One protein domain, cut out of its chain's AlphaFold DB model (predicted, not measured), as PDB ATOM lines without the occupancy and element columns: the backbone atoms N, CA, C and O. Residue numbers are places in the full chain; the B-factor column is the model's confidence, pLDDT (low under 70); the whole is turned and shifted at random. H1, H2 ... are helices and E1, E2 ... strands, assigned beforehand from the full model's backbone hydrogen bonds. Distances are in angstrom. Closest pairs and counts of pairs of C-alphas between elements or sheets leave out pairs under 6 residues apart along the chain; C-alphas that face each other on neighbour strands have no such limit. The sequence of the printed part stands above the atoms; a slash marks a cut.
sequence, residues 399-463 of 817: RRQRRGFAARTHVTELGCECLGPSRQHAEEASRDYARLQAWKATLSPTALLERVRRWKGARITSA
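AT A GLANCE: This is residues 399 to 463 of the 817 residues of the protein "Hypothetical protein" of Symbiodinium sp. KB8 (UniProt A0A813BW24). One small curled sheet of four strands has two helices over one face, the longer H1 along E2 and the shorter H2 slantwise over E3, while the other face is bare. The printed part has 65 residues, with E1, E2, E3, H1, H2 and E4 following one another along it, and the sheet runs E1, E2, E3, E4 with antiparallel neighbours throughout. The class is mixed, helices and strands. The whole is compact, with a radius of gyration of the C-alphas of 11.1 A, and spans 30 by 23 by 18 A.

IN THESE COORDINATES: The printed part begins with E1, residues 399 to 401, whose C-alpha 399 is at (79.268, 67.627, 11.099). E2, residues 404 to 411, is the longest strand and measures 23.0 A from first to last C-alpha. E3, residues 416 to 419, measures 9.9 A. H1, residues 426 to 440, is the longest helix, 20.7 A from C-alpha 426 at (80.422, 68.010, 2.412) to C-alpha 440. H2, residues 445 to 453, measures 12.5 A. E4, residues 459 to 462, measures 10.2 A and ends with C-alpha 462 at (79.864, 56.653, 24.023).

HOW THE PARTS SIT: E1, E2 and E3 form a meander, each strand the antiparallel neighbour of the one before. E1 and E2 are a hairpin, with N 399 and O 406 within hydrogen-bond range at 2.8 A. E2 and E3 are also a hairpin, with N 418 and O 409 at 2.8 A. The pairing of E2 is staggered: residues 404 to 406 pair with E1 and residues 408 to 411 with E3. E4 is antiparallel to E3, with N 419 and O 459 within range at 2.8 A. E1 and E4 are the edge strands and are apart. The two helices on one face of the sheet make two layers. H1 has a height over the sheet of 8.8 A, lies over E2 and E3, and runs along the strands, at 16 degrees to E2 on the local plane; the closest C-alphas of H1 and E2 are those of Tyr 433 and Ala 407, 4.8 A apart. H2, on the same face as H1, has a height over the sheet of 9.3 A and runs slantwise to the strands, at 33 degrees to E3 on the local plane; the closest C-alphas of H2 and E3 are those of Val 452 and Cys 418, 7.4 A apart. H1 and H2 are close but not clearly touching, their closest C-alphas, of Trp 439 and Leu 448, being 6.5 A apart. They run opposite ways at a tilt of 36 degrees, only just steep. In H1 and H2 every O i to N i+4 pair is within hydrogen-bond range.

THE WHOLE: The two C-alphas farthest apart, those of Arg 402 and Thr 442, are 31.2 A apart. The printed part has no cut. The link from E3 to H1 is short, the other links are tight, and no link is long. The mean pLDDT of the printed part is 81.3; residues 402 to 403, 425 to 427 and 462 to 463 are under 70.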
ATOM      1  N   ARG A 399      78.563  66.854  10.061       72.31
ATOM      2  CA  ARG A 399      79.268  67.627  11.099       72.31
ATOM      3  C   ARG A 399      80.667  68.036  10.622       72.31
ATOM      4  O   ARG A 399      81.470  67.183  10.254       72.31
ATOM      5  N   ARG A 400      80.991  69.334  10.684       70.50
ATOM      6  CA  ARG A 400      82.351  69.849  10.424       70.50
ATOM      7  C   ARG A 400      83.318  69.390  11.527       70.50
ATOM      8  O   ARG A 400      82.984  69.432  12.710       70.50
ATOM      9  N   GLN A 401      84.510  68.968  11.122       70.31
ATOM     10  CA  GLN A 401      85.618  68.484  11.950       70.31
ATOM     11  C   GLN A 401      86.857  69.373  11.745       70.31
ATOM     12  O   GLN A 401      86.917  70.163  10.804       70.31
ATOM     13  N   ARG A 402      87.895  69.220  12.584       66.19
ATOM     14  CA  ARG A 402      89.156  69.996  12.468       66.19
ATOM     15  C   ARG A 402      89.903  69.820  11.131       66.19
ATOM     16  O   ARG A 402      90.768  70.634  10.834       66.19
ATOM     17  N   ARG A 403      89.617  68.763  10.361       61.69
ATOM     18  CA  ARG A 403      90.238  68.452   9.055       61.69
ATOM     19  C   ARG A 403      89.221  67.869   8.052       61.69
ATOM     20  O   ARG A 403      89.517  66.877   7.395       61.69
ATOM     21  N   GLY A 404      88.007  68.427   7.985       77.94
ATOM     22  CA  GLY A 404      86.995  68.010   7.001       77.94
ATOM     23  C   GLY A 404      85.556  67.980   7.524       77.94
ATOM     24  O   GLY A 404      85.199  68.722   8.440       77.94
ATOM     25  N   PHE A 405      84.741  67.095   6.957       78.50
ATOM     26  CA  PHE A 405      83.334  66.857   7.296       78.50
ATOM     27  C   PHE A 405      83.101  65.369   7.578       78.50
ATOM     28  O   PHE A 405      83.719  64.527   6.941       78.50
ATOM     29  N   ALA A 406      82.214  65.020   8.508       84.06
ATOM     30  CA  ALA A 406      81.875  63.628   8.811       84.06
ATOM     31  C   ALA A 406      80.366  63.454   9.011       84.06
ATOM     32  O   ALA A 406      79.711  64.312   9.609       84.06
ATOM     33  N   ALA A 407      79.820  62.333   8.544       88.19
ATOM     34  CA  ALA A 407      78.440  61.937   8.818       88.19
ATOM     35  C   ALA A 407      78.234  61.620  10.312       88.19
ATOM     36  O   ALA A 407      79.157  61.141  10.972       88.19
ATOM     37  N   ARG A 408      77.027  61.843  10.845       86.88
ATOM     38  CA  ARG A 408      76.653  61.584  12.247       86.88
ATOM     39  C   ARG A 408      75.287  60.902  12.328       86.88
ATOM     40  O   ARG A 408      74.324  61.396  11.750       86.88
ATOM     41  N   THR A 409      75.165  59.832  13.110       88.62
ATOM     42  CA  THR A 409      73.861  59.276  13.515       88.62
ATOM     43  C   THR A 409      73.888  58.816  14.973       88.62
ATOM     44  O   THR A 409      74.938  58.434  15.486       88.62
ATOM     45  N   HIS A 410      72.740  58.864  15.652       83.75
ATOM     46  CA  HIS A 410      72.593  58.423  17.045       83.75
ATOM     47  C   HIS A 410      71.889  57.067  17.119       83.75
ATOM     48  O   HIS A 410      70.864  56.859  16.463       83.75
ATOM     49  N   VAL A 411      72.427  56.172  17.948       83.81
ATOM     50  CA  VAL A 411      71.854  54.866  18.293       83.81
ATOM     51  C   VAL A 411      71.283  54.983  19.703       83.81
ATOM     52  O   VAL A 411      72.006  54.926  20.700       83.81
ATOM     53  N   THR A 412      69.986  55.264  19.761       75.44
ATOM     54  CA  THR A 412      69.256  55.705  20.956       75.44
ATOM     55  C   THR A 412      69.131  54.614  22.014       75.44
ATOM     56  O   THR A 412      69.276  54.902  23.196       75.44
ATOM     57  N   GLU A 413      68.961  53.364  21.591       74.75
ATOM     58  CA  GLU A 413      68.833  52.177  22.444       74.75
ATOM     59  C   GLU A 413      70.127  51.867  23.214       74.75
ATOM     60  O   GLU A 413      70.090  51.250  24.273       74.75
ATOM     61  N   LEU A 414      71.276  52.301  22.682       72.12
ATOM     62  CA  LEU A 414      72.610  52.012  23.222       72.12
ATOM     63  C   LEU A 414      73.349  53.266  23.727       72.12
ATOM     64  O   LEU A 414      74.515  53.176  24.108       72.12
ATOM     65  N   GLY A 415      72.715  54.446  23.708       73.56
ATOM     66  CA  GLY A 415      73.324  55.705  24.163       73.56
ATOM     67  C   GLY A 415      74.613  56.103  23.421       73.56
ATOM     68  O   GLY A 415      75.487  56.747  24.009       73.56
ATOM     69  N   CYS A 416      74.761  55.692  22.155       79.44
ATOM     70  CA  CYS A 416      76.008  55.803  21.388       79.44
ATOM     71  C   CYS A 416      75.859  56.656  20.117       79.44
ATOM     72  O   CYS A 416      74.916  56.500  19.342       79.44
ATOM     73  N   GLU A 417      76.850  57.510  19.856       86.12
ATOM     74  CA  GLU A 417      76.962  58.314  18.633       86.12
ATOM     75  C   GLU A 417      77.892  57.619  17.627       86.12
ATOM     76  O   GLU A 417      79.041  57.306  17.942       86.12
ATOM     77  N   CYS A 418      77.409  57.394  16.406       87.19
ATOM     78  CA  CYS A 418      78.195  56.884  15.285       87.19
ATOM     79  C   CYS A 418      78.618  58.036  14.369       87.19
ATOM     80  O   CYS A 418      77.786  58.839  13.937       87.19
ATOM     81  N   LEU A 419      79.907  58.084  14.041       88.38
ATOM     82  CA  LEU A 419      80.520  59.053  13.139       88.38
ATOM     83  C   LEU A 419      81.106  58.326  11.927       88.38
ATOM     84  O   LEU A 419      81.884  57.386  12.081       88.38
ATOM     85  N   GLY A 420      80.753  58.774  10.723       86.88
ATOM     86  CA  GLY A 420      81.360  58.291   9.483       86.88
ATOM     87  C   GLY A 420      82.808  58.780   9.300       86.88
ATOM     88  O   GLY A 420      83.315  59.550  10.125       86.88
ATOM     89  N   PRO A 421      83.484  58.354   8.219       88.12
ATOM     90  CA  PRO A 421      84.815  58.837   7.862       88.12
ATOM     91  C   PRO A 421      84.886  60.366   7.728       88.12
ATOM     92  O   PRO A 421      83.908  61.025   7.375       88.12
ATOM     93  N   SER A 422      86.070  60.938   7.979       86.06
ATOM     94  CA  SER A 422      86.329  62.357   7.707       86.06
ATOM     95  C   SER A 422      86.633  62.551   6.222       86.06
ATOM     96  O   SER A 422      87.620  62.025   5.712       86.06
ATOM     97  N   ARG A 423      85.785  63.324   5.555       83.12
ATOM     98  CA  ARG A 423      85.806  63.667   4.132       83.12
ATOM     99  C   ARG A 423      86.323  65.076   3.900       83.12
ATOM    100  O   ARG A 423      86.195  65.924   4.784       83.12
ATOM    101  N   GLN A 424      86.876  65.344   2.718       70.75
ATOM    102  CA  GLN A 424      87.306  66.704   2.379       70.75
ATOM    103  C   GLN A 424      86.120  67.577   1.955       70.75
ATOM    104  O   GLN A 424      86.149  68.787   2.178       70.75
ATOM    105  N   HIS A 425      85.072  66.983   1.378       68.88
ATOM    106  CA  HIS A 425      83.917  67.712   0.849       68.88
ATOM    107  C   HIS A 425      82.615  67.299   1.557       68.88
ATOM    108  O   HIS A 425      82.460  66.165   2.017       68.88
ATOM    109  N   ALA A 426      81.666  68.233   1.671       63.88
ATOM    110  CA  ALA A 426      80.422  68.010   2.412       63.88
ATOM    111  C   ALA A 426      79.484  66.997   1.727       63.88
ATOM    112  O   ALA A 426      78.782  66.253   2.412       63.88
ATOM    113  N   GLU A 427      79.510  66.915   0.393       66.94
ATOM    114  CA  GLU A 427      78.740  65.934  -0.380       66.94
ATOM    115  C   GLU A 427      79.137  64.489  -0.078       66.94
ATOM    116  O   GLU A 427      78.269  63.641   0.116       66.94
ATOM    117  N   GLU A 428      80.439  64.193  -0.007       75.44
ATOM    118  CA  GLU A 428      80.932  62.855   0.337       75.44
ATOM    119  C   GLU A 428      80.401  62.427   1.713       75.44
ATOM    120  O   GLU A 428      79.924  61.305   1.891       75.44
ATOM    121  N   ALA A 429      80.415  63.354   2.678       79.19
ATOM    122  CA  ALA A 429      79.867  63.135   4.011       79.19
ATOM    123  C   ALA A 429      78.330  63.003   4.003       79.19
ATOM    124  O   ALA A 429      77.779  62.324   4.867       79.19
ATOM    125  N   SER A 430      77.636  63.597   3.027       77.06
ATOM    126  CA  SER A 430      76.194  63.418   2.819       77.06
ATOM    127  C   SER A 430      75.870  62.017   2.275       77.06
ATOM    128  O   SER A 430      74.990  61.335   2.800       77.06
ATOM    129  N   ARG A 431      76.652  61.520   1.303       82.00
ATOM    130  CA  ARG A 431      76.557  60.135   0.788       82.00
ATOM    131  C   ARG A 431      76.833  59.113   1.904       82.00
ATOM    132  O   ARG A 431      76.107  58.128   2.051       82.00
ATOM    133  N   ASP A 432      77.827  59.388   2.750       88.81
ATOM    134  CA  ASP A 432      78.128  58.605   3.955       88.81
ATOM    135  C   ASP A 432      76.991  58.665   5.006       88.81
ATOM    136  O   ASP A 432      76.722  57.667   5.678       88.81
ATOM    137  N   TYR A 433      76.277  59.792   5.140       87.00
ATOM    138  CA  TYR A 433      75.105  59.901   6.022       87.00
ATOM    139  C   TYR A 433      73.903  59.103   5.502       87.00
ATOM    140  O   TYR A 433      73.289  58.371   6.280       87.00
ATOM    141  N   ALA A 434      73.604  59.171   4.201       83.50
ATOM    142  CA  ALA A 434      72.549  58.362   3.584       83.50
ATOM    143  C   ALA A 434      72.797  56.857   3.807       83.50
ATOM    144  O   ALA A 434      71.893  56.126   4.214       83.50
ATOM    145  N   ARG A 435      74.054  56.412   3.661       89.44
ATOM    146  CA  ARG A 435      74.488  55.041   3.979       89.44
ATOM    147  C   ARG A 435      74.271  54.672   5.454       89.44
ATOM    148  O   ARG A 435      73.805  53.569   5.728       89.44
ATOM    149  N   LEU A 436      74.551  55.579   6.396       88.69
ATOM    150  CA  LEU A 436      74.269  55.360   7.823       88.69
ATOM    151  C   LEU A 436      72.770  55.247   8.130       88.69
ATOM    152  O   LEU A 436      72.403  54.436   8.978       88.69
ATOM    153  N   GLN A 437      71.905  56.022   7.466       88.75
ATOM    154  CA  GLN A 437      70.454  55.895   7.655       88.75
ATOM    155  C   GLN A 437      69.916  54.596   7.045       88.75
ATOM    156  O   GLN A 437      69.157  53.898   7.709       88.75
ATOM    157  N   ALA A 438      70.376  54.214   5.849       89.12
ATOM    158  CA  ALA A 438      70.023  52.932   5.238       89.12
ATOM    159  C   ALA A 438      70.415  51.740   6.132       89.12
ATOM    160  O   ALA A 438      69.613  50.831   6.333       89.12
ATOM    161  N   TRP A 439      71.609  51.759   6.737       91.38
ATOM    162  CA  TRP A 439      72.014  50.739   7.713       91.38
ATOM    163  C   TRP A 439      71.194  50.796   9.007       91.38
ATOM    164  O   TRP A 439      70.814  49.747   9.514       91.38
ATOM    165  N   LYS A 440      70.873  51.988   9.534       87.69
ATOM    166  CA  LYS A 440      70.021  52.118  10.731       87.69
ATOM    167  C   LYS A 440      68.586  51.621  10.496       87.69
ATOM    168  O   LYS A 440      67.963  51.139  11.432       87.69
ATOM    169  N   ALA A 441      68.077  51.710   9.268       86.88
ATOM    170  CA  ALA A 441      66.755  51.210   8.895       86.88
ATOM    171  C   ALA A 441      66.704  49.691   8.622       86.88
ATOM    172  O   ALA A 441      65.613  49.147   8.493       86.88
ATOM    173  N   THR A 442      67.853  49.008   8.506       89.75
ATOM    174  CA  THR A 442      67.930  47.596   8.064       89.75
ATOM    175  C   THR A 442      68.698  46.664   9.004       89.75
ATOM    176  O   THR A 442      68.584  45.449   8.873       89.75
ATOM    177  N   LEU A 443      69.480  47.194   9.949       89.31
ATOM    178  CA  LEU A 443      70.289  46.416  10.890       89.31
ATOM    179  C   LEU A 443      69.857  46.671  12.336       89.31
ATOM    180  O   LEU A 443      69.539  47.799  12.712       89.31
ATOM    181  N   SER A 444      69.938  45.637  13.177       86.62
ATOM    182  CA  SER A 444      69.768  45.787  14.625       86.62
ATOM    183  C   SER A 444      70.836  46.726  15.224       86.62
ATOM    184  O   SER A 444      71.934  46.840  14.663       86.62
ATOM    185  N   PRO A 445      70.582  47.376  16.380       84.19
ATOM    186  CA  PRO A 445      71.523  48.331  16.974       84.19
ATOM    187  C   PRO A 445      72.941  47.777  17.182       84.19
ATOM    188  O   PRO A 445      73.916  48.495  16.972       84.19
ATOM    189  N   THR A 446      73.084  46.496  17.531       81.31
ATOM    190  CA  THR A 446      74.387  45.826  17.687       81.31
ATOM    191  C   THR A 446      75.070  45.552  16.344       81.31
ATOM    192  O   THR A 446      76.247  45.888  16.180       81.31
ATOM    193  N   ALA A 447      74.340  45.025  15.355       85.25
ATOM    194  CA  ALA A 447      74.861  44.780  14.008       85.25
ATOM    195  C   ALA A 447      75.276  46.084  13.300       85.25
ATOM    196  O   ALA A 447      76.292  46.116  12.600       85.25
ATOM    197  N   LEU A 448      74.552  47.184  13.537       87.31
ATOM    198  CA  LEU A 448      74.913  48.524  13.077       87.31
ATOM    199  C   LEU A 448      76.270  48.974  13.643       87.31
ATOM    200  O   LEU A 448      77.112  49.458  12.884       87.31
ATOM    201  N   LEU A 449      76.525  48.780  14.944       85.75
ATOM    202  CA  LEU A 449      77.822  49.123  15.544       85.75
ATOM    203  C   LEU A 449      78.964  48.274  14.966       85.75
ATOM    204  O   LEU A 449      80.042  48.813  14.719       85.75
ATOM    205  N   GLU A 450      78.758  46.984  14.686       85.44
ATOM    206  CA  GLU A 450      79.769  46.180  13.983       85.44
ATOM    207  C   GLU A 450      80.019  46.659  12.549       85.44
ATOM    208  O   GLU A 450      81.174  46.780  12.128       85.44
ATOM    209  N   ARG A 451      78.953  46.972  11.802       89.44
ATOM    210  CA  ARG A 451      79.032  47.505  10.434       89.44
ATOM    211  C   ARG A 451      79.840  48.806  10.397       89.44
ATOM    212  O   ARG A 451      80.685  48.974   9.522       89.44
ATOM    213  N   VAL A 452      79.636  49.681  11.385       88.12
ATOM    214  CA  VAL A 452      80.384  50.937  11.557       88.12
ATOM    215  C   VAL A 452      81.825  50.692  12.025       88.12
ATOM    216  O   VAL A 452      82.727  51.338  11.504       88.12
ATOM    217  N   ARG A 453      82.095  49.733  12.925       86.31
ATOM    218  CA  ARG A 453      83.473  49.361  13.329       86.31
ATOM    219  C   ARG A 453      84.318  48.853  12.158       86.31
ATOM    220  O   ARG A 453      85.498  49.177  12.081       86.31
ATOM    221  N   ARG A 454      83.721  48.085  11.239       88.50
ATOM    222  CA  ARG A 454      84.389  47.582  10.023       88.50
ATOM    223  C   ARG A 454      84.534  48.654   8.924       88.50
ATOM    224  O   ARG A 454      85.208  48.417   7.924       88.50
ATOM    225  N   TRP A 455      83.943  49.841   9.084       91.19
ATOM    226  CA  TRP A 455      84.002  50.912   8.088       91.19
ATOM    227  C   TRP A 455      85.255  51.783   8.266       91.19
ATOM    228  O   TRP A 455      85.339  52.623   9.163       91.19
ATOM    229  N   LYS A 456      86.246  51.588   7.388       84.19
ATOM    230  CA  LYS A 456      87.563  52.252   7.436       84.19
ATOM    231  C   LYS A 456      87.446  53.780   7.588       84.19
ATOM    232  O   LYS A 456      87.042  54.477   6.663       84.19
ATOM    233  N   GLY A 457      87.849  54.290   8.755       81.19
ATOM    234  CA  GLY A 457      87.862  55.720   9.096       81.19
ATOM    235  C   GLY A 457      86.681  56.211   9.945       81.19
ATOM    236  O   GLY A 457      86.764  57.316  10.483       81.19
ATOM    237  N   ALA A 458      85.625  55.410  10.107       86.31
ATOM    238  CA  ALA A 458      84.507  55.701  11.004       86.31
ATOM    239  C   ALA A 458      84.902  55.571  12.491       86.31
ATOM    240  O   ALA A 458      85.944  55.006  12.836       86.31
ATOM    241  N   ARG A 459      84.079  56.123  13.391       84.81
ATOM    242  CA  ARG A 459      84.276  56.095  14.853       84.81
ATOM    243  C   ARG A 459      82.941  55.961  15.584       84.81
ATOM    244  O   ARG A 459      81.912  56.410  15.091       84.81
ATOM    245  N   ILE A 460      82.972  55.406  16.791       85.50
ATOM    246  CA  ILE A 460      81.825  55.367  17.709       85.50
ATOM    247  C   ILE A 460      82.240  56.079  18.996       85.50
ATOM    248  O   ILE A 460      83.336  55.847  19.504       85.50
ATOM    249  N   THR A 461      81.379  56.949  19.518       74.56
ATOM    250  CA  THR A 461      81.604  57.698  20.761       74.56
ATOM    251  C   THR A 461      80.457  57.458  21.739       74.56
ATOM    252  O   THR A 461      79.301  57.753  21.436       74.56
ATOM    253  N   SER A 462      80.789  56.921  22.913       62.78
ATOM    254  CA  SER A 462      79.864  56.653  24.023       62.78
ATOM    255  C   SER A 462      79.636  57.903  24.880       62.78
ATOM    256  O   SER A 462      80.564  58.684  25.099       62.78
ATOM    257  N   ALA A 463      78.432  58.052  25.440       44.72
ATOM    258  CA  ALA A 463      78.117  59.078  26.441       44.72
ATOM    259  C   ALA A 463      78.731  58.812  27.839       44.72
ATOM    260  O   ALA A 463      78.636  59.660  28.725       44.72
TER     261      ALA A 463